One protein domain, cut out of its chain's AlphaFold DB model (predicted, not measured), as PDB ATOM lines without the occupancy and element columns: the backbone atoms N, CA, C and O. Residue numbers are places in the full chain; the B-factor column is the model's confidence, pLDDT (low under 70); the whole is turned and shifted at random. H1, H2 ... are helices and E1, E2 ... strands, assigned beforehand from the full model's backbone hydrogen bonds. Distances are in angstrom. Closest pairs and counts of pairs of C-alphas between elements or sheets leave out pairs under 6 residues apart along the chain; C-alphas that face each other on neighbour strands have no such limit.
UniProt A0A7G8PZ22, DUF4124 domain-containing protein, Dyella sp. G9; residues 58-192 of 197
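This is residues 58 to 192 of the 197 residues of the protein "DUF4124 domain-containing protein" of Dyella sp. G9 (UniProt A0A7G8PZ22). A closed barrel of eight strands, E1, E2, E3, E4, E5, E8, E9 and E10, makes the body, and a long two-stranded hairpin arm of E6 and E7 reaches far away from it, with its tip, residues 141 to 146, sticking out free. The helix H2 packs across the outside of the barrel over E5 and E8, and the four-residue helix H1 is also outside it. The printed part has 135 residues, with two named helices and ten named strands in the order H1 E1 E2 E3 E4 H2 E5 E6 E7 E8 E9 E10; the class is mostly strand. Round the ring run E1, E2, E3, E4, E5, E8, E9, E10 and back to E1, each pair antiparallel, and E6 and E7 are antiparallel as well. The whole is loose, with a radius of gyration of the C-alphas of 18.4 A, and elongated, spanning 72 by 36 by 29 A, the arm making the length.

H1 is residues 58 to 61 and begins at C-alpha 58, (34.783, -10.819, -18.182). E1, residues 65 to 71, is 19.9 A long from first to last C-alpha, and E2, residues 74 to 84, is the longest strand by residues at 31.9 A. E3 is residues 87 to 92, 16.7 A, and E4 is residues 101 to 105, 13.2 A. H2, residues 108 to 118, is 15.7 A long. E5, residues 121 to 128, is 19.5 A and bends by 71 degrees at residue 124. In the arm, E6 is residues 135 to 142, 20.9 A, with C-alpha 142 at (51.399, -3.463, 23.325), and E7 is residues 145 to 152, 22.7 A. E8, residues 164 to 169, is 16.7 A, E9, residues 175 to 180, is 16.2 A, and E10, residues 187 to 192, is 14.9 A, ending at C-alpha 192, (41.202, -3.505, -35.918).

E1, E2, E3 and E4 form a meander, each strand the antiparallel neighbour of the one before, and E8, E9 and E10 form another. The hairpin E1 and E2 has N 67 and O 78 at 2.8 A, and the hairpin E2 and E3 has N 81 and O 89 at 2.9 A. In the hairpin E3 and E4, N 103 and O 88 are 2.8 A apart. E4 and E5 have N 104 and O 127 at 2.8 A, and E5 and E8 have N 126 and O 165 at 2.8 A. The hairpin E8 and E9 has N 166 and O 178 at 2.8 A. E10 pairs in a staggered way: residues 187 to 189 with E9, where N 179 and O 187 are 2.8 A apart, and residues 190 to 192 with E1, where N 68 and O 190 are 2.8 A apart. H2 is on the barrel, outside it, at a height over the sheet of 8.4 A. It runs across the strands, at 67 degrees to E5 on the local plane; the closest C-alphas of H2 and E5 are those of Gly 115 and Ile 122, 5.3 A. H1 is on the barrel, outside it, at a height over the sheet of 7.7 A, and only just over E5, with 3 C-alphas. The closest C-alphas of H1 and E5 are those of Ser 60 and Gly 125, 7.3 A. In H2, 6 of 7 O i to N i+4 pairs are within hydrogen-bond range; H1 is too short for such a pair. E6 and E7 are a hairpin, with N 140 and O 147 at 2.9 A, and both are apart from E5 and E8.

The two C-alphas farthest apart are those of Gln 73 and Asn 144, 72.6 A. The printed part has no cut. The link E7 to E8, 11 residues, is long; the other links are tight or short. The mean pLDDT of the printed part is 79.9, and 26 residues are under 70, among them residues 58 to 61, 131 to 136 and 149 to 156.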
ATOM      1  N   HIS A  58      35.333 -11.109 -16.845       50.22
ATOM      2  CA  HIS A  58      34.783 -10.819 -18.182       50.22
ATOM      3  C   HIS A  58      34.783  -9.324 -18.565       50.22
ATOM      4  O   HIS A  58      34.536  -8.961 -19.720       50.22
ATOM      5  N   ALA A  59      35.058  -8.422 -17.618       50.97
ATOM      6  CA  ALA A  59      35.098  -6.987 -17.877       50.97
ATOM      7  C   ALA A  59      36.420  -6.516 -18.501       50.97
ATOM      8  O   ALA A  59      36.538  -5.325 -18.779       50.97
ATOM      9  N   SER A  60      37.403  -7.386 -18.747       57.00
ATOM     10  CA  SER A  60      38.619  -6.970 -19.455       57.00
ATOM     11  C   SER A  60      39.083  -7.846 -20.612       57.00
ATOM     12  O   SER A  60      39.895  -7.385 -21.417       57.00
ATOM     13  N   ASP A  61      38.441  -8.991 -20.846       58.72
ATOM     14  CA  ASP A  61      38.574  -9.744 -22.105       58.72
ATOM     15  C   ASP A  61      38.189  -8.902 -23.332       58.72
ATOM     16  O   ASP A  61      38.767  -9.024 -24.413       58.72
ATOM     17  N   HIS A  62      37.264  -7.951 -23.165       70.19
ATOM     18  CA  HIS A  62      36.896  -7.016 -24.226       70.19
ATOM     19  C   HIS A  62      37.969  -5.959 -24.533       70.19
ATOM     20  O   HIS A  62      37.750  -5.121 -25.411       70.19
ATOM     21  N   PHE A  63      39.108  -5.965 -23.848       84.19
ATOM     22  CA  PHE A  63      40.267  -5.176 -24.246       84.19
ATOM     23  C   PHE A  63      41.304  -6.000 -24.995       84.19
ATOM     24  O   PHE A  63      42.178  -5.399 -25.598       84.19
ATOM     25  N   VAL A  64      41.206  -7.332 -25.018       88.19
ATOM     26  CA  VAL A  64      42.141  -8.183 -25.761       88.19
ATOM     27  C   VAL A  64      41.891  -8.053 -27.267       88.19
ATOM     28  O   VAL A  64      40.746  -7.998 -27.741       88.19
ATOM     29  N   GLY A  65      42.986  -7.991 -28.024       88.50
ATOM     30  CA  GLY A  65      42.994  -7.858 -29.477       88.50
ATOM     31  C   GLY A  65      43.760  -6.630 -29.951       88.50
ATOM     32  O   GLY A  65      44.523  -6.022 -29.201       88.50
ATOM     33  N   CYS A  66      43.557  -6.279 -31.217       90.44
ATOM     34  CA  CYS A  66      44.262  -5.175 -31.847       90.44
ATOM     35  C   CYS A  66      43.384  -3.947 -32.028       90.44
ATOM     36  O   CYS A  66      42.163  -4.023 -32.211       90.44
ATOM     37  N   PHE A  67      44.046  -2.802 -31.957       92.62
ATOM     38  CA  PHE A  67      43.442  -1.494 -32.069       92.62
ATOM     39  C   PHE A  67      44.273  -0.634 -33.002       92.62
ATOM     40  O   PHE A  67      45.493  -0.744 -33.029       92.62
ATOM     41  N   ALA A  68      43.613   0.241 -33.746       91.75
ATOM     42  CA  ALA A  68      44.255   1.223 -34.594       91.75
ATOM     43  C   ALA A  68      43.839   2.629 -34.169       91.75
ATOM     44  O   ALA A  68      42.647   2.926 -34.017       91.75
ATOM     45  N   ALA A  69      44.831   3.497 -34.029       89.88
ATOM     46  CA  ALA A  69      44.643   4.929 -34.075       89.88
ATOM     47  C   ALA A  69      44.895   5.405 -35.507       89.88
ATOM     48  O   ALA A  69      45.987   5.219 -36.042       89.88
ATOM     49  N   VAL A  70      43.893   6.008 -36.138       83.00
ATOM     50  CA  VAL A  70      44.030   6.526 -37.503       83.00
ATOM     51  C   VAL A  70      44.193   8.036 -37.426       83.00
ATOM     52  O   VAL A  70      43.260   8.736 -37.040       83.00
ATOM     53  N   ASP A  71      45.366   8.541 -37.806       78.50
ATOM     54  CA  ASP A  71      45.595   9.976 -37.982       78.50
ATOM     55  C   ASP A  71      45.890  10.274 -39.452       78.50
ATOM     56  O   ASP A  71      46.951   9.915 -39.963       78.50
ATOM     57  N   ARG A  72      44.920  10.924 -40.115       69.69
ATOM     58  CA  ARG A  72      44.898  11.418 -41.509       69.69
ATOM     59  C   ARG A  72      45.337  10.425 -42.596       69.69
ATOM     60  O   ARG A  72      44.546  10.134 -43.484       69.69
ATOM     61  N   GLN A  73      46.585   9.965 -42.574       70.25
ATOM     62  CA  GLN A  73      47.218   9.109 -43.585       70.25
ATOM     63  C   GLN A  73      47.958   7.895 -43.004       70.25
ATOM     64  O   GLN A  73      48.358   7.026 -43.773       70.25
ATOM     65  N   TYR A  74      48.131   7.809 -41.682       78.69
ATOM     66  CA  TYR A  74      48.852   6.711 -41.039       78.69
ATOM     67  C   TYR A  74      47.982   6.057 -39.969       78.69
ATOM     68  O   TYR A  74      47.407   6.732 -39.112       78.69
ATOM     69  N   ALA A  75      47.898   4.731 -40.028       84.62
ATOM     70  CA  ALA A  75      47.360   3.927 -38.946       84.62
ATOM     71  C   ALA A  75      48.512   3.546 -38.013       84.62
ATOM     72  O   ALA A  75      49.566   3.119 -38.480       84.62
ATOM     73  N   HIS A  76      48.309   3.752 -36.715       88.81
ATOM     74  CA  HIS A  76      49.188   3.269 -35.659       88.81
ATOM     75  C   HIS A  76      48.466   2.149 -34.915       88.81
ATOM     76  O   HIS A  76      47.396   2.378 -34.350       88.81
ATOM     77  N   TYR A  77      49.027   0.945 -34.942       90.44
ATOM     78  CA  TYR A  77      48.459  -0.237 -34.315       90.44
ATOM     79  C   TYR A  77      49.030  -0.519 -32.924       90.44
ATOM     80  O   TYR A  77      50.222  -0.368 -32.640       90.44
ATOM     81  N   TYR A  78      48.131  -0.996 -32.073       91.25
ATOM     82  CA  TYR A  78      48.392  -1.459 -30.724       91.25
ATOM     83  C   TYR A  78      47.783  -2.840 -30.549       91.25
ATOM     84  O   TYR A  78      46.686  -3.105 -31.040       91.25
ATOM     85  N   GLU A  79      48.455  -3.703 -29.802       91.12
ATOM     86  CA  GLU A  79      47.947  -5.028 -29.469       91.12
ATOM     87  C   GLU A  79      47.878  -5.192 -27.956       91.12
ATOM     88  O   GLU A  79      48.841  -4.925 -27.243       91.12
ATOM     89  N   VAL A  80      46.736  -5.656 -27.463       90.81
ATOM     90  CA  VAL A  80      46.549  -6.024 -26.064       90.81
ATOM     91  C   VAL A  80      46.469  -7.538 -25.969       90.81
ATOM     92  O   VAL A  80      45.562  -8.162 -26.525       90.81
ATOM     93  N   ARG A  81      47.399  -8.126 -25.219       88.12
ATOM     94  CA  ARG A  81      47.443  -9.560 -24.917       88.12
ATOM     95  C   ARG A  81      47.128  -9.798 -23.450       88.12
ATOM     96  O   ARG A  81      47.579  -9.043 -22.590       88.12
ATOM     97  N   ALA A  82      46.409 -10.869 -23.142       85.69
ATOM     98  CA  ALA A  82      46.337 -11.360 -21.771       85.69
ATOM     99  C   ALA A  82      47.690 -11.992 -21.392       85.69
ATOM    100  O   ALA A  82      48.211 -12.825 -22.129       85.69
ATOM    101  N   ASN A  83      48.255 -11.605 -20.247       76.62
ATOM    102  CA  ASN A  83      49.547 -12.103 -19.753       76.62
ATOM    103  C   ASN A  83      49.386 -13.082 -18.566       76.62
ATOM    104  O   ASN A  83      50.349 -13.475 -17.910       76.62
ATOM    105  N   GLY A  84      48.144 -13.489 -18.278       68.00
ATOM    106  CA  GLY A  84      47.798 -14.318 -17.125       68.00
ATOM    107  C   GLY A  84      47.775 -13.538 -15.803       68.00
ATOM    108  O   GLY A  84      48.196 -12.385 -15.720       68.00
ATOM    109  N   ALA A  85      47.232 -14.171 -14.756       72.81
ATOM    110  CA  ALA A  85      47.129 -13.607 -13.402       72.81
ATOM    111  C   ALA A  85      46.430 -12.226 -13.324       72.81
ATOM    112  O   ALA A  85      46.819 -11.384 -12.518       72.81
ATOM    113  N   GLY A  86      45.425 -11.985 -14.176       74.69
ATOM    114  CA  GLY A  86      44.674 -10.718 -14.208       74.69
ATOM    115  C   GLY A  86      45.464  -9.527 -14.764       74.69
ATOM    116  O   GLY A  86      45.074  -8.377 -14.568       74.69
ATOM    117  N   THR A  87      46.591  -9.786 -15.434       84.88
ATOM    118  CA  THR A  87      47.403  -8.753 -16.084       84.88
ATOM    119  C   THR A  87      47.342  -8.862 -17.598       84.88
ATOM    120  O   THR A  87      47.145  -9.937 -18.172       84.88
ATOM    121  N   TYR A  88      47.552  -7.724 -18.243       89.94
ATOM    122  CA  TYR A  88      47.531  -7.577 -19.690       89.94
ATOM    123  C   TYR A  88      48.833  -6.936 -20.154       89.94
ATOM    124  O   TYR A  88      49.564  -6.339 -19.368       89.94
ATOM    125  N   GLN A  89      49.133  -7.053 -21.436       90.81
ATOM    126  CA  GLN A  89      50.311  -6.467 -22.048       90.81
ATOM    127  C   GLN A  89      49.878  -5.659 -23.260       90.81
ATOM    128  O   GLN A  89      49.283  -6.208 -24.181       90.81
ATOM    129  N   LEU A  90      50.172  -4.362 -23.239       91.25
ATOM    130  CA  LEU A  90      49.969  -3.462 -24.365       91.25
ATOM    131  C   LEU A  90      51.267  -3.345 -25.157       91.25
ATOM    132  O   LEU A  90      52.282  -2.870 -24.640       91.25
ATOM    133  N   LEU A  91      51.220  -3.781 -26.405       89.50
ATOM    134  CA  LEU A  91      52.299  -3.737 -27.375       89.50
ATOM    135  C   LEU A  91      52.028  -2.606 -28.363       89.50
ATOM    136  O   LEU A  91      50.898  -2.407 -28.808       89.50
ATOM    137  N   ASP A  92      53.082  -1.870 -28.689       88.69
ATOM    138  CA  ASP A  92      53.070  -0.784 -29.662       88.69
ATOM    139  C   ASP A  92      53.846  -1.258 -30.895       88.69
ATOM    140  O   ASP A  92      55.018  -1.625 -30.776       88.69
ATOM    141  N   GLU A  93      53.218  -1.252 -32.073       83.69
ATOM    142  CA  GLU A  93      53.865  -1.727 -33.303       83.69
ATOM    143  C   GLU A  93      55.134  -0.944 -33.670       83.69
ATOM    144  O   GLU A  93      56.018  -1.481 -34.333       83.69
ATOM    145  N   ARG A  94      55.237   0.330 -33.260       81.38
ATOM    146  CA  ARG A  94      56.403   1.182 -33.536       81.38
ATOM    147  C   ARG A  94      57.587   0.807 -32.660       81.38
ATOM    148  O   ARG A  94      58.708   1.232 -32.930       81.38
ATOM    149  N   ASN A  95      57.348   0.015 -31.620       78.06
ATOM    150  CA  ASN A  95      58.378  -0.542 -30.767       78.06
ATOM    151  C   ASN A  95      58.191  -2.063 -30.609       78.06
ATOM    152  O   ASN A  95      57.948  -2.544 -29.499       78.06
ATOM    153  N   PRO A  96      58.344  -2.838 -31.700       63.72
ATOM    154  CA  PRO A  96      58.048  -4.270 -31.704       63.72
ATOM    155  C   PRO A  96      59.062  -5.085 -30.886       63.72
ATOM    156  O   PRO A  96      58.785  -6.214 -30.494       63.72
ATOM    157  N   LEU A  97      60.239  -4.510 -30.613       64.12
ATOM    158  CA  LEU A  97      61.271  -5.093 -29.751       64.12
ATOM    159  C   LEU A  97      61.087  -4.717 -28.272       64.12
ATOM    160  O   LEU A  97      61.785  -5.247 -27.408       64.12
ATOM    161  N   GLY A  98      60.174  -3.794 -27.967       67.31
ATOM    162  CA  GLY A  98      59.821  -3.445 -26.603       67.31
ATOM    163  C   GLY A  98      58.998  -4.555 -25.960       67.31
ATOM    164  O   GLY A  98      58.091  -5.112 -26.570       67.31
ATOM    165  N   SER A  99      59.235  -4.828 -24.679       72.12
ATOM    166  CA  SER A  99      58.451  -5.787 -23.885       72.12
ATOM    167  C   SER A  99      56.998  -5.349 -23.630       72.12
ATOM    168  O   SER A  99      56.349  -5.889 -22.740       72.12
ATOM    169  N   GLY A 100      56.491  -4.332 -24.330       84.12
ATOM    170  CA  GLY A 100      55.203  -3.705 -24.053       84.12
ATOM    171  C   GLY A 100      55.095  -3.094 -22.651       84.12
ATOM    172  O   GLY A 100      56.039  -3.082 -21.855       84.12
ATOM    173  N   SER A 101      53.911  -2.574 -22.349       89.19
ATOM    174  CA  SER A 101      53.541  -2.107 -21.013       89.19
ATOM    175  C   SER A 101      52.602  -3.103 -20.354       89.19
ATOM    176  O   SER A 101      51.572  -3.455 -20.924       89.19
ATOM    177  N   VAL A 102      52.932  -3.526 -19.135       90.56
ATOM    178  CA  VAL A 102      52.036  -4.363 -18.331       90.56
ATOM    179  C   VAL A 102      50.894  -3.501 -17.804       90.56
ATOM    180  O   VAL A 102      51.133  -2.416 -17.268       90.56
ATOM    181  N   LEU A 103      49.667  -3.981 -17.955       90.94
ATOM    182  CA  LEU A 103      48.440  -3.339 -17.509       90.94
ATOM    183  C   LEU A 103      47.691  -4.224 -16.500       90.94
ATOM    184  O   LEU A 103      47.846  -5.446 -16.481       90.94
ATOM    185  N   LYS A 104      46.849  -3.590 -15.688       89.94
ATOM    186  CA  LYS A 104      45.856  -4.196 -14.792       89.94
ATOM    187  C   LYS A 104      44.488  -3.595 -15.056       89.94
ATOM    188  O   LYS A 104      44.396  -2.537 -15.674       89.94
ATOM    189  N   GLN A 105      43.448  -4.203 -14.497       88.62
ATOM    190  CA  GLN A 105      42.153  -3.544 -14.401       88.62
ATOM    191  C   GLN A 105      42.301  -2.169 -13.734       88.62
ATOM    192  O   GLN A 105      42.938  -2.027 -12.680       88.62
ATOM    193  N   ALA A 106      41.734  -1.149 -14.373       87.44
ATOM    194  CA  ALA A 106      41.723   0.191 -13.821       87.44
ATOM    195  C   ALA A 106      40.780   0.264 -12.614       87.44
ATOM    196  O   ALA A 106      39.676  -0.285 -12.639       87.44
ATOM    197  N   THR A 107      41.210   0.944 -11.551       84.38
ATOM    198  CA  THR A 107      40.364   1.147 -10.367       84.38
ATOM    199  C   THR A 107      39.302   2.217 -10.642       84.38
ATOM    200  O   THR A 107      39.491   3.048 -11.538       84.38
ATOM    201  N   PRO A 108      38.194   2.265  -9.879       81.94
ATOM    202  CA  PRO A 108      37.180   3.310 -10.036       81.94
ATOM    203  C   PRO A 108      37.753   4.734  -9.989       81.94
ATOM    204  O   PRO A 108      37.310   5.606 -10.735       81.94
ATOM    205  N   GLU A 109      38.770   4.966  -9.160       82.31
ATOM    206  CA  GLU A 109      39.440   6.258  -9.023       82.31
ATOM    207  C   GLU A 109      40.263   6.606 -10.270       82.31
ATOM    208  O   GLU A 109      40.248   7.751 -10.719       82.31
ATOM    209  N   GLU A 110      40.942   5.626 -10.871       86.31
ATOM    210  CA  GLU A 110      41.667   5.808 -12.134       86.31
ATOM    211  C   GLU A 110      40.702   6.088 -13.294       86.31
ATOM    212  O   GLU A 110      40.950   6.995 -14.089       86.31
ATOM    213  N   LEU A 111      39.572   5.372 -13.367       87.12
ATOM    214  CA  LEU A 111      38.528   5.622 -14.368       87.12
ATOM    215  C   LEU A 111      37.946   7.036 -14.227       87.12
ATOM    216  O   LEU A 111      37.781   7.745 -15.223       87.12
ATOM    217  N   ALA A 112      37.668   7.465 -12.993       84.56
ATOM    218  CA  ALA A 112      37.177   8.807 -12.703       84.56
ATOM    219  C   ALA A 112      38.209   9.886 -13.060       84.56
ATOM    220  O   ALA A 112      37.837  10.921 -13.614       84.56
ATOM    221  N   ALA A 113      39.497   9.646 -12.797       84.69
ATOM    222  CA  ALA A 113      40.571  10.573 -13.142       84.69
ATOM    223  C   ALA A 113      40.693  10.775 -14.661       84.69
ATOM    224  O   ALA A 113      40.788  11.915 -15.120       84.69
ATOM    225  N   VAL A 114      40.616   9.693 -15.446       84.88
ATOM    226  CA  VAL A 114      40.612   9.777 -16.917       84.88
ATOM    227  C   VAL A 114      39.350  10.477 -17.421       84.88
ATOM    228  O   VAL A 114      39.441  11.370 -18.260       84.88
ATOM    229  N   GLY A 115      38.174  10.121 -16.896       79.94
ATOM    230  CA  GLY A 115      36.907  10.720 -17.326       79.94
ATOM    231  C   GLY A 115      36.790  12.212 -17.008       79.94
ATOM    232  O   GLY A 115      36.341  12.991 -17.849       79.94
ATOM    233  N   SER A 116      37.259  12.619 -15.826       75.81
ATOM    234  CA  SER A 116      37.331  14.017 -15.381       75.81
ATOM    235  C   SER A 116      38.133  14.884 -16.351       75.81
ATOM    236  O   SER A 116      37.656  15.938 -16.766       75.81
ATOM    237  N   GLY A 117      39.310  14.410 -16.779       69.88
ATOM    238  CA  GLY A 117      40.181  15.154 -17.690       69.88
ATOM    239  C   GLY A 117      39.599  15.378 -19.089       69.88
ATOM    240  O   GLY A 117      40.080  16.254 -19.803       69.88
ATOM    241  N   LEU A 118      38.577  14.611 -19.483       70.44
ATOM    242  CA  LEU A 118      38.019  14.623 -20.841       70.44
ATOM    243  C   LEU A 118      36.567  15.068 -20.925       70.44
ATOM    244  O   LEU A 118      36.065  15.254 -22.030       70.44
ATOM    245  N   HIS A 119      35.880  15.212 -19.792       74.19
ATOM    246  CA  HIS A 119      34.421  15.350 -19.752       74.19
ATOM    247  C   HIS A 119      33.687  14.182 -20.447       74.19
ATOM    248  O   HIS A 119      32.604  14.355 -21.002       74.19
ATOM    249  N   ILE A 120      34.273  12.981 -20.401       78.88
ATOM    250  CA  ILE A 120      33.734  11.747 -20.994       78.88
ATOM    251  C   ILE A 120      33.436  10.767 -19.862       78.88
ATOM    252  O   ILE A 120      34.215  10.637 -18.915       78.88
ATOM    253  N   LYS A 121      32.324  10.032 -19.951       83.31
ATOM    254  CA  LYS A 121      32.039   8.966 -18.988       83.31
ATOM    255  C   LYS A 121      32.831   7.717 -19.359       83.31
ATOM    256  O   LYS A 121      32.451   6.997 -20.280       83.31
ATOM    257  N   ILE A 122      33.896   7.444 -18.615       88.12
ATOM    258  CA  ILE A 122      34.645   6.188 -18.711       88.12
ATOM    259  C   ILE A 122      33.919   5.108 -17.906       88.12
ATOM    260  O   ILE A 122      33.462   5.345 -16.790       88.12
ATOM    261  N   THR A 123      33.773   3.930 -18.505       86.62
ATOM    262  CA  THR A 123      32.990   2.804 -17.976       86.62
ATOM    263  C   THR A 123      33.831   1.566 -17.690       86.62
ATOM    264  O   THR A 123      33.383   0.695 -16.955       86.62
ATOM    265  N   GLY A 124      35.041   1.493 -18.244       90.06
ATOM    266  CA  GLY A 124      35.994   0.415 -18.009       90.06
ATOM    267  C   GLY A 124      37.370   0.776 -18.557       90.06
ATOM    268  O   GLY A 124      37.520   1.752 -19.295       90.06
ATOM    269  N   GLY A 125      38.390   0.004 -18.195       91.50
ATOM    270  CA  GLY A 125      39.733   0.232 -18.709       91.50
ATOM    271  C   GLY A 125      40.793  -0.658 -18.091       91.50
ATOM    272  O   GLY A 125      40.609  -1.225 -17.015       91.50
ATOM    273  N   LEU A 126      41.921  -0.721 -18.783       92.19
ATOM    274  CA  LEU A 126      43.172  -1.285 -18.325       92.19
ATOM    275  C   LEU A 126      44.171  -0.149 -18.130       92.19
ATOM    276  O   LEU A 126      44.499   0.549 -19.088       92.19
ATOM    277  N   SER A 127      44.660   0.026 -16.908       91.69
ATOM    278  CA  SER A 127      45.666   1.027 -16.548       91.69
ATOM    279  C   SER A 127      47.016   0.373 -16.306       91.69
ATOM    280  O   SER A 127      47.116  -0.838 -16.094       91.69
ATOM    281  N   ARG A 128      48.089   1.161 -16.340       90.62
ATOM    282  CA  ARG A 128      49.440   0.641 -16.183       90.62
ATOM    283  C   ARG A 128      49.583  -0.066 -14.846       90.62
ATOM    284  O   ARG A 128      49.281   0.481 -13.787       90.62
ATOM    285  N   TYR A 129      50.130  -1.273 -14.891       85.31
ATOM    286  CA  TYR A 129      50.571  -1.948 -13.690       85.31
ATOM    287  C   TYR A 129      51.836  -1.259 -13.178       85.31
ATOM    288  O   TYR A 129      52.934  -1.453 -13.701       85.31
ATOM    289  N   SER A 130      51.690  -0.438 -12.143       73.44
ATOM    290  CA  SER A 130      52.799  -0.086 -11.266       73.44
ATOM    291  C   SER A 130      52.772  -1.038 -10.081       73.44
ATOM    292  O   SER A 130      51.756  -1.118  -9.388       73.44
ATOM    293  N   ALA A 131      53.870  -1.757  -9.839       61.91
ATOM    294  CA  ALA A 131      53.980  -2.607  -8.661       61.91
ATOM    295  C   ALA A 131      53.590  -1.807  -7.399       61.91
ATOM    296  O   ALA A 131      53.965  -0.631  -7.290       61.91
ATOM    297  N   PRO A 132      52.842  -2.403  -6.453       53.28
ATOM    298  CA  PRO A 132      52.440  -1.713  -5.237       53.28
ATOM    299  C   PRO A 132      53.702  -1.256  -4.513       53.28
ATOM    300  O   PRO A 132      54.476  -2.075  -4.021       53.28
ATOM    301  N   THR A 133      53.963   0.051  -4.492       55.09
ATOM    302  CA  THR A 133      55.197   0.563  -3.895       55.09
ATOM    303  C   THR A 133      54.870   1.403  -2.671       55.09
ATOM    304  O   THR A 133      54.294   2.485  -2.786       55.09
ATOM    305  N   ARG A 134      55.374   0.905  -1.534       54.03
ATOM    306  CA  ARG A 134      55.448   1.481  -0.180       54.03
ATOM    307  C   ARG A 134      54.308   1.074   0.756       54.03
ATOM    308  O   ARG A 134      53.244   1.679   0.808       54.03
ATOM    309  N   THR A 135      54.603   0.076   1.581       57.53
ATOM    310  CA  THR A 135      53.986  -0.084   2.900       57.53
ATOM    311  C   THR A 135      54.799   0.710   3.913       57.53
ATOM    312  O   THR A 135      56.025   0.591   3.940       57.53
ATOM    313  N   VAL A 136      54.145   1.495   4.762       58.16
ATOM    314  CA  VAL A 136      54.811   2.085   5.926       58.16
ATOM    315  C   VAL A 136      54.713   1.076   7.058       58.16
ATOM    316  O   VAL A 136      53.619   0.680   7.451       58.16
ATOM    317  N   ALA A 137      55.867   0.637   7.552       72.19
ATOM    318  CA  ALA A 137      55.949  -0.137   8.778       72.19
ATOM    319  C   ALA A 137      56.059   0.827   9.960       72.19
ATOM    320  O   ALA A 137      56.899   1.728   9.950       72.19
ATOM    321  N   TYR A 138      55.236   0.635  10.984       74.25
ATOM    322  CA  TYR A 138      55.389   1.313  12.263       74.25
ATOM    323  C   TYR A 138      55.380   0.288  13.389       74.25
ATOM    324  O   TYR A 138      54.628  -0.689  13.373       74.25
ATOM    325  N   THR A 139      56.233   0.519  14.379       79.25
ATOM    326  CA  THR A 139      56.346  -0.353  15.542       79.25
ATOM    327  C   THR A 139      55.574   0.274  16.688       79.25
ATOM    328  O   THR A 139      55.888   1.382  17.120       79.25
ATOM    329  N   SER A 140      54.563  -0.422  17.195       80.75
ATOM    330  CA  SER A 140      53.848  -0.036  18.409       80.75
ATOM    331  C   SER A 140      54.203  -0.984  19.550       80.75
ATOM    332  O   SER A 140      54.610  -2.129  19.337       80.75
ATOM    333  N   ARG A 141      54.094  -0.506  20.790       75.75
ATOM    334  CA  ARG A 141      54.289  -1.335  21.981       75.75
ATOM    335  C   ARG A 141      52.925  -1.667  22.574       75.75
ATOM    336  O   ARG A 141      52.201  -0.765  22.980       75.75
ATOM    337  N   ILE A 142      52.602  -2.956  22.656       79.12
ATOM    338  CA  ILE A 142      51.399  -3.463  23.325       79.12
ATOM    339  C   ILE A 142      51.872  -4.280  24.532       79.12
ATOM    340  O   ILE A 142      52.371  -5.400  24.400       79.12
ATOM    341  N   GLY A 143      51.799  -3.679  25.723       81.88
ATOM    342  CA  GLY A 143      52.365  -4.249  26.950       81.88
ATOM    343  C   GLY A 143      53.893  -4.365  26.883       81.88
ATOM    344  O   GLY A 143      54.591  -3.369  26.698       81.88
ATOM    345  N   ASN A 144      54.429  -5.581  27.013       87.94
ATOM    346  CA  ASN A 144      55.872  -5.864  26.906       87.94
ATOM    347  C   ASN A 144      56.298  -6.396  25.527       87.94
ATOM    348  O   ASN A 144      57.414  -6.889  25.381       87.94
ATOM    349  N   ARG A 145      55.426  -6.317  24.514       65.88
ATOM    350  CA  ARG A 145      55.724  -6.762  23.147       65.88
ATOM    351  C   ARG A 145      55.772  -5.577  22.190       65.88
ATOM    352  O   ARG A 145      54.921  -4.690  22.248       65.88
ATOM    353  N   TYR A 146      56.749  -5.601  21.293       76.62
ATOM    354  CA  TYR A 146      56.774  -4.746  20.113       76.62
ATOM    355  C   TYR A 146      56.005  -5.445  18.992       76.62
ATOM    356  O   TYR A 146      56.273  -6.605  18.686       76.62
ATOM    357  N   VAL A 147      55.038  -4.750  18.404       76.50
ATOM    358  CA  VAL A 147      54.242  -5.215  17.267       76.50
ATOM    359  C   VAL A 147      54.574  -4.323  16.084       76.50
ATOM    360  O   VAL A 147      54.488  -3.101  16.183       76.50
ATOM    361  N   THR A 148      54.983  -4.933  14.975       72.38
ATOM    362  CA  THR A 148      55.201  -4.213  13.717       72.38
ATOM    363  C   THR A 148      53.928  -4.308  12.897       72.38
ATOM    364  O   THR A 148      53.493  -5.409  12.564       72.38
ATOM    365  N   SER A 149      53.340  -3.161  12.582       68.31
ATOM    366  CA  SER A 149      52.169  -3.055  11.720       68.31
ATOM    367  C   SER A 149      52.576  -2.416  10.401       68.31
ATOM    368  O   SER A 149      53.326  -1.443  10.386       68.31
ATOM    369  N   THR A 150      52.072  -2.948   9.292       63.88
ATOM    370  CA  THR A 150      52.288  -2.390   7.954       63.88
ATOM    371  C   THR A 150      50.981  -1.853   7.403       63.88
ATOM    372  O   THR A 150      50.011  -2.602   7.298       63.88
ATOM    373  N   THR A 151      50.957  -0.583   7.008       56.25
ATOM    374  CA  THR A 151      49.830   0.005   6.278       56.25
ATOM    375  C   THR A 151      50.225   0.280   4.826       56.25
ATOM    376  O   THR A 151      51.309   0.820   4.578       56.25
ATOM    377  N   PRO A 152      49.390  -0.101   3.843       53.12
ATOM    378  CA  PRO A 152      49.605   0.295   2.457       53.12
ATOM    379  C   PRO A 152      49.437   1.813   2.325       53.12
ATOM    380  O   PRO A 152      48.480   2.384   2.848       53.12
ATOM    381  N   VAL A 153      50.369   2.478   1.640       56.97
ATOM    382  CA  VAL A 153      50.247   3.906   1.323       56.97
ATOM    383  C   VAL A 153      49.496   4.046   0.006       56.97
ATOM    384  O   VAL A 153      49.908   3.473  -1.003       56.97
ATOM    385  N   ALA A 154      48.412   4.823   0.006       56.81
ATOM    386  CA  ALA A 154      47.728   5.198  -1.225       56.81
ATOM    387  C   ALA A 154      48.698   5.985  -2.119       56.81
ATOM    388  O   ALA A 154      49.227   7.023  -1.714       56.81
ATOM    389  N   GLN A 155      48.963   5.476  -3.321       61.62
ATOM    390  CA  GLN A 155      49.783   6.193  -4.286       61.62
ATOM    391  C   GLN A 155      48.948   7.284  -4.963       61.62
ATOM    392  O   GLN A 155      47.792   7.034  -5.312       61.62
ATOM    393  N   PRO A 156      49.505   8.488  -5.168       66.81
ATOM    394  CA  PRO A 156      48.824   9.507  -5.945       66.81
ATOM    395  C   PRO A 156      48.644   9.019  -7.386       66.81
ATOM    396  O   PRO A 156      49.594   8.544  -8.012       66.81
ATOM    397  N   ILE A 157      47.429   9.171  -7.916       76.00
ATOM    398  CA  ILE A 157      47.148   8.929  -9.332       76.00
ATOM    399  C   ILE A 157      47.967   9.937 -10.138       76.00
ATOM    400  O   ILE A 157      47.817  11.149  -9.987       76.00
ATOM    401  N   SER A 158      48.855   9.424 -10.981       78.38
ATOM    402  CA  SER A 158      49.723  10.216 -11.848       78.38
ATOM    403  C   SER A 158      49.373   9.961 -13.308       78.38
ATOM    404  O   SER A 158      48.817   8.920 -13.651       78.38
ATOM    405  N   ALA A 159      49.755  10.868 -14.206       79.69
ATOM    406  CA  ALA A 159      49.559  10.637 -15.636       79.69
ATOM    407  C   ALA A 159      50.224   9.320 -16.096       79.69
ATOM    408  O   ALA A 159      49.666   8.604 -16.919       79.69
ATOM    409  N   TYR A 160      51.357   8.948 -15.493       81.44
ATOM    410  CA  TYR A 160      52.048   7.689 -15.766       81.44
ATOM    411  C   TYR A 160      51.237   6.445 -15.368       81.44
ATOM    412  O   TYR A 160      51.222   5.470 -16.120       81.44
ATOM    413  N   SER A 161      50.561   6.462 -14.212       80.81
ATOM    414  CA  SER A 161      49.717   5.338 -13.771       80.81
ATOM    415  C   SER A 161      48.440   5.212 -14.604       80.81
ATOM    416  O   SER A 161      47.892   4.124 -14.724       80.81
ATOM    417  N   LEU A 162      47.997   6.309 -15.226       87.88
ATOM    418  CA  LEU A 162      46.863   6.327 -16.151       87.88
ATOM    419  C   LEU A 162      47.223   5.885 -17.575       87.88
ATOM    420  O   LEU A 162      46.355   5.878 -18.438       87.88
ATOM    421  N   TYR A 163      48.480   5.533 -17.862       91.25
ATOM    422  CA  TYR A 163      48.829   4.981 -19.169       91.25
ATOM    423  C   TYR A 163      48.046   3.683 -19.414       91.25
ATOM    424  O   TYR A 163      48.137   2.763 -18.602       91.25
ATOM    425  N   GLY A 164      47.291   3.584 -20.505       93.19
ATOM    426  CA  GLY A 164      46.413   2.436 -20.700       93.19
ATOM    427  C   GLY A 164      45.316   2.617 -21.739       93.19
ATOM    428  O   GLY A 164      45.265   3.626 -22.442       93.19
ATOM    429  N   ILE A 165      44.435   1.621 -21.826       94.38
ATOM    430  CA  ILE A 165      43.292   1.584 -22.742       94.38
ATOM    431  C   ILE A 165      41.986   1.654 -21.954       94.38
ATOM    432  O   ILE A 165      41.829   0.986 -20.940       94.38
ATOM    433  N   TYR A 166      41.036   2.461 -22.412       93.06
ATOM    434  CA  TYR A 166      39.801   2.756 -21.690       93.06
ATOM    435  C   TYR A 166      38.602   2.679 -22.625       93.06
ATOM    436  O   TYR A 166      38.703   3.028 -23.798       93.06
ATOM    437  N   THR A 167      37.454   2.252 -22.111       92.25
ATOM    438  CA  THR A 167      36.169   2.309 -22.815       92.25
ATOM    439  C   THR A 167      35.246   3.288 -22.110       92.25
ATOM    440  O   THR A 167      35.219   3.391 -20.881       92.25
ATOM    441  N   GLY A 168      34.466   4.025 -22.888       89.38
ATOM    442  CA  GLY A 168      33.521   4.994 -22.358       89.38
ATOM    443  C   GLY A 168      32.431   5.344 -23.351       89.38
ATOM    444  O   GLY A 168      32.271   4.696 -24.386       89.38
ATOM    445  N   LYS A 169      31.684   6.396 -23.021       86.06
ATOM    446  CA  LYS A 169      30.712   7.021 -23.914       86.06
ATOM    447  C   LYS A 169      31.052   8.488 -24.105       86.06
ATOM    448  O   LYS A 169      31.245   9.184 -23.106       86.06
ATOM    449  N   ASP A 170      31.106   8.935 -25.355       83.31
ATOM    450  CA  ASP A 170      31.289  10.347 -25.690       83.31
ATOM    451  C   ASP A 170      30.082  11.208 -25.263       83.31
ATOM    452  O   ASP A 170      29.093  10.714 -24.711       83.31
ATOM    453  N   ALA A 171      30.153  12.518 -25.518       80.88
ATOM    454  CA  ALA A 171      29.076  13.452 -25.183       80.88
ATOM    455  C   ALA A 171      27.741  13.132 -25.892       80.88
ATOM    456  O   ALA A 171      26.680  13.496 -25.386       80.88
ATOM    457  N   GLY A 172      27.783  12.441 -27.035       82.69
ATOM    458  CA  GLY A 172      26.613  11.964 -27.776       82.69
ATOM    459  C   GLY A 172      26.112  10.589 -27.322       82.69
ATOM    460  O   GLY A 172      25.145  10.074 -27.884       82.69
ATOM    461  N   GLY A 173      26.749   9.979 -26.319       80.88
ATOM    462  CA  GLY A 173      26.419   8.650 -25.816       80.88
ATOM    463  C   GLY A 173      26.961   7.496 -26.664       80.88
ATOM    464  O   GLY A 173      26.638   6.343 -26.362       80.88
ATOM    465  N   GLN A 174      27.773   7.775 -27.688       84.94
ATOM    466  CA  GLN A 174      28.367   6.754 -28.546       84.94
ATOM    467  C   GLN A 174      29.540   6.069 -27.839       84.94
ATOM    468  O   GLN A 174      30.308   6.736 -27.139       84.94
ATOM    469  N   PRO A 175      29.691   4.740 -27.987       86.06
ATOM    470  CA  PRO A 175      30.804   4.020 -27.389       86.06
ATOM    471  C   PRO A 175      32.127   4.465 -28.019       86.06
ATOM    472  O   PRO A 175      32.259   4.516 -29.240       86.06
ATOM    473  N   VAL A 176      33.120   4.738 -27.178       89.81
ATOM    474  CA  VAL A 176      34.475   5.114 -27.598       89.81
ATOM    475  C   VAL A 176      35.513   4.274 -26.870       89.81
ATOM    476  O   VAL A 176      35.331   3.921 -25.701       89.81
ATOM    477  N   ILE A 177      36.608   3.969 -27.565       92.62
ATOM    478  CA  ILE A 177      37.798   3.347 -26.986       92.62
ATOM    479  C   ILE A 177      38.926   4.369 -27.066       92.62
ATOM    480  O   ILE A 177      39.132   5.007 -28.099       92.62
ATOM    481  N   LEU A 178      39.625   4.557 -25.957       92.44
ATOM    482  CA  LEU A 178      40.636   5.585 -25.786       92.44
ATOM    483  C   LEU A 178      41.959   4.947 -25.385       92.44
ATOM    484  O   LEU A 178      41.987   4.067 -24.528       92.44
ATOM    485  N   LEU A 179      43.049   5.445 -25.953       92.38
ATOM    486  CA  LEU A 179      44.404   5.192 -25.492       92.38
ATOM    487  C   LEU A 179      44.915   6.425 -24.744       92.38
ATOM    488  O   LEU A 179      45.035   7.509 -25.317       92.38
ATOM    489  N   TYR A 180      45.248   6.260 -23.468       90.94
ATOM    490  CA  TYR A 180      45.906   7.280 -22.661       90.94
ATOM    491  C   TYR A 180      47.413   7.000 -22.638       90.94
ATOM    492  O   TYR A 180      47.850   5.977 -22.117       90.94
ATOM    493  N   SER A 181      48.226   7.901 -23.190       85.38
ATOM    494  CA  SER A 181      49.676   7.698 -23.370       85.38
ATOM    495  C   SER A 181      50.554   8.307 -22.269       85.38
ATOM    496  O   SER A 181      51.780   8.262 -22.357       85.38
ATOM    497  N   GLY A 182      49.962   8.814 -21.185       70.69
ATOM    498  CA  GLY A 182      50.720   9.272 -20.015       70.69
ATOM    499  C   GLY A 182      50.960  10.781 -19.935       70.69
ATOM    500  O   GLY A 182      51.735  11.230 -19.093       70.69
ATOM    501  N   GLY A 183      50.275  11.567 -20.763       67.00
ATOM    502  CA  GLY A 183      50.289  13.028 -20.748       67.00
ATOM    503  C   GLY A 183      49.628  13.579 -22.010       67.00
ATOM    504  O   GLY A 183      49.932  13.124 -23.106       67.00
ATOM    505  N   GLY A 184      48.716  14.542 -21.860       74.50
ATOM    506  CA  GLY A 184      47.952  15.114 -22.975       74.50
ATOM    507  C   GLY A 184      46.566  14.490 -23.169       74.50
ATOM    508  O   GLY A 184      46.062  13.784 -22.297       74.50
ATOM    509  N   LEU A 185      45.937  14.806 -24.304       80.62
ATOM    510  CA  LEU A 185      44.616  14.285 -24.657       80.62
ATOM    511  C   LEU A 185      44.726  12.819 -25.109       80.62
ATOM    512  O   LEU A 185      45.551  12.515 -25.971       80.62
ATOM    513  N   PRO A 186      43.896  11.915 -24.572       86.00
ATOM    514  CA  PRO A 186      43.789  10.538 -25.020       86.00
ATOM    515  C   PRO A 186      43.388  10.461 -26.476       86.00
ATOM    516  O   PRO A 186      42.569  11.236 -26.972       86.00
ATOM    517  N   GLN A 187      43.968   9.482 -27.147       89.06
ATOM    518  CA  GLN A 187      43.726   9.228 -28.547       89.06
ATOM    519  C   GLN A 187      42.537   8.286 -28.693       89.06
ATOM    520  O   GLN A 187      42.473   7.259 -28.018       89.06
ATOM    521  N   ILE A 188      41.601   8.610 -29.584       90.31
ATOM    522  CA  ILE A 188      40.543   7.669 -29.956       90.31
ATOM    523  C   ILE A 188      41.170   6.554 -30.787       90.31
ATOM    524  O   ILE A 188      41.855   6.811 -31.778       90.31
ATOM    525  N   ILE A 189      40.907   5.320 -30.378       92.00
ATOM    526  CA  ILE A 189      41.328   4.116 -31.081       92.00
ATOM    527  C   ILE A 189      40.111   3.264 -31.410       92.00
ATOM    528  O   ILE A 189      39.059   3.350 -30.776       92.00
ATOM    529  N   THR A 190      40.248   2.431 -32.428       91.62
ATOM    530  CA  THR A 190      39.181   1.543 -32.892       91.62
ATOM    531  C   THR A 190      39.701   0.124 -32.946       91.62
ATOM    532  O   THR A 190      40.882  -0.081 -33.209       91.62
ATOM    533  N   ARG A 191      38.842  -0.866 -32.683       89.19
ATOM    534  CA  ARG A 191      39.224  -2.265 -32.899       89.19
ATOM    535  C   ARG A 191      39.603  -2.470 -34.363       89.19
ATOM    536  O   ARG A 191      38.905  -1.992 -35.256       89.19
ATOM    537  N   SER A 192      40.680  -3.202 -34.590       88.00
ATOM    538  CA  SER A 192      41.202  -3.505 -35.918       88.00
ATOM    539  C   SER A 192      41.643  -4.963 -36.007       88.00
ATOM    540  O   SER A 192      41.773  -5.664 -35.001       88.00
TER     541      SER A 192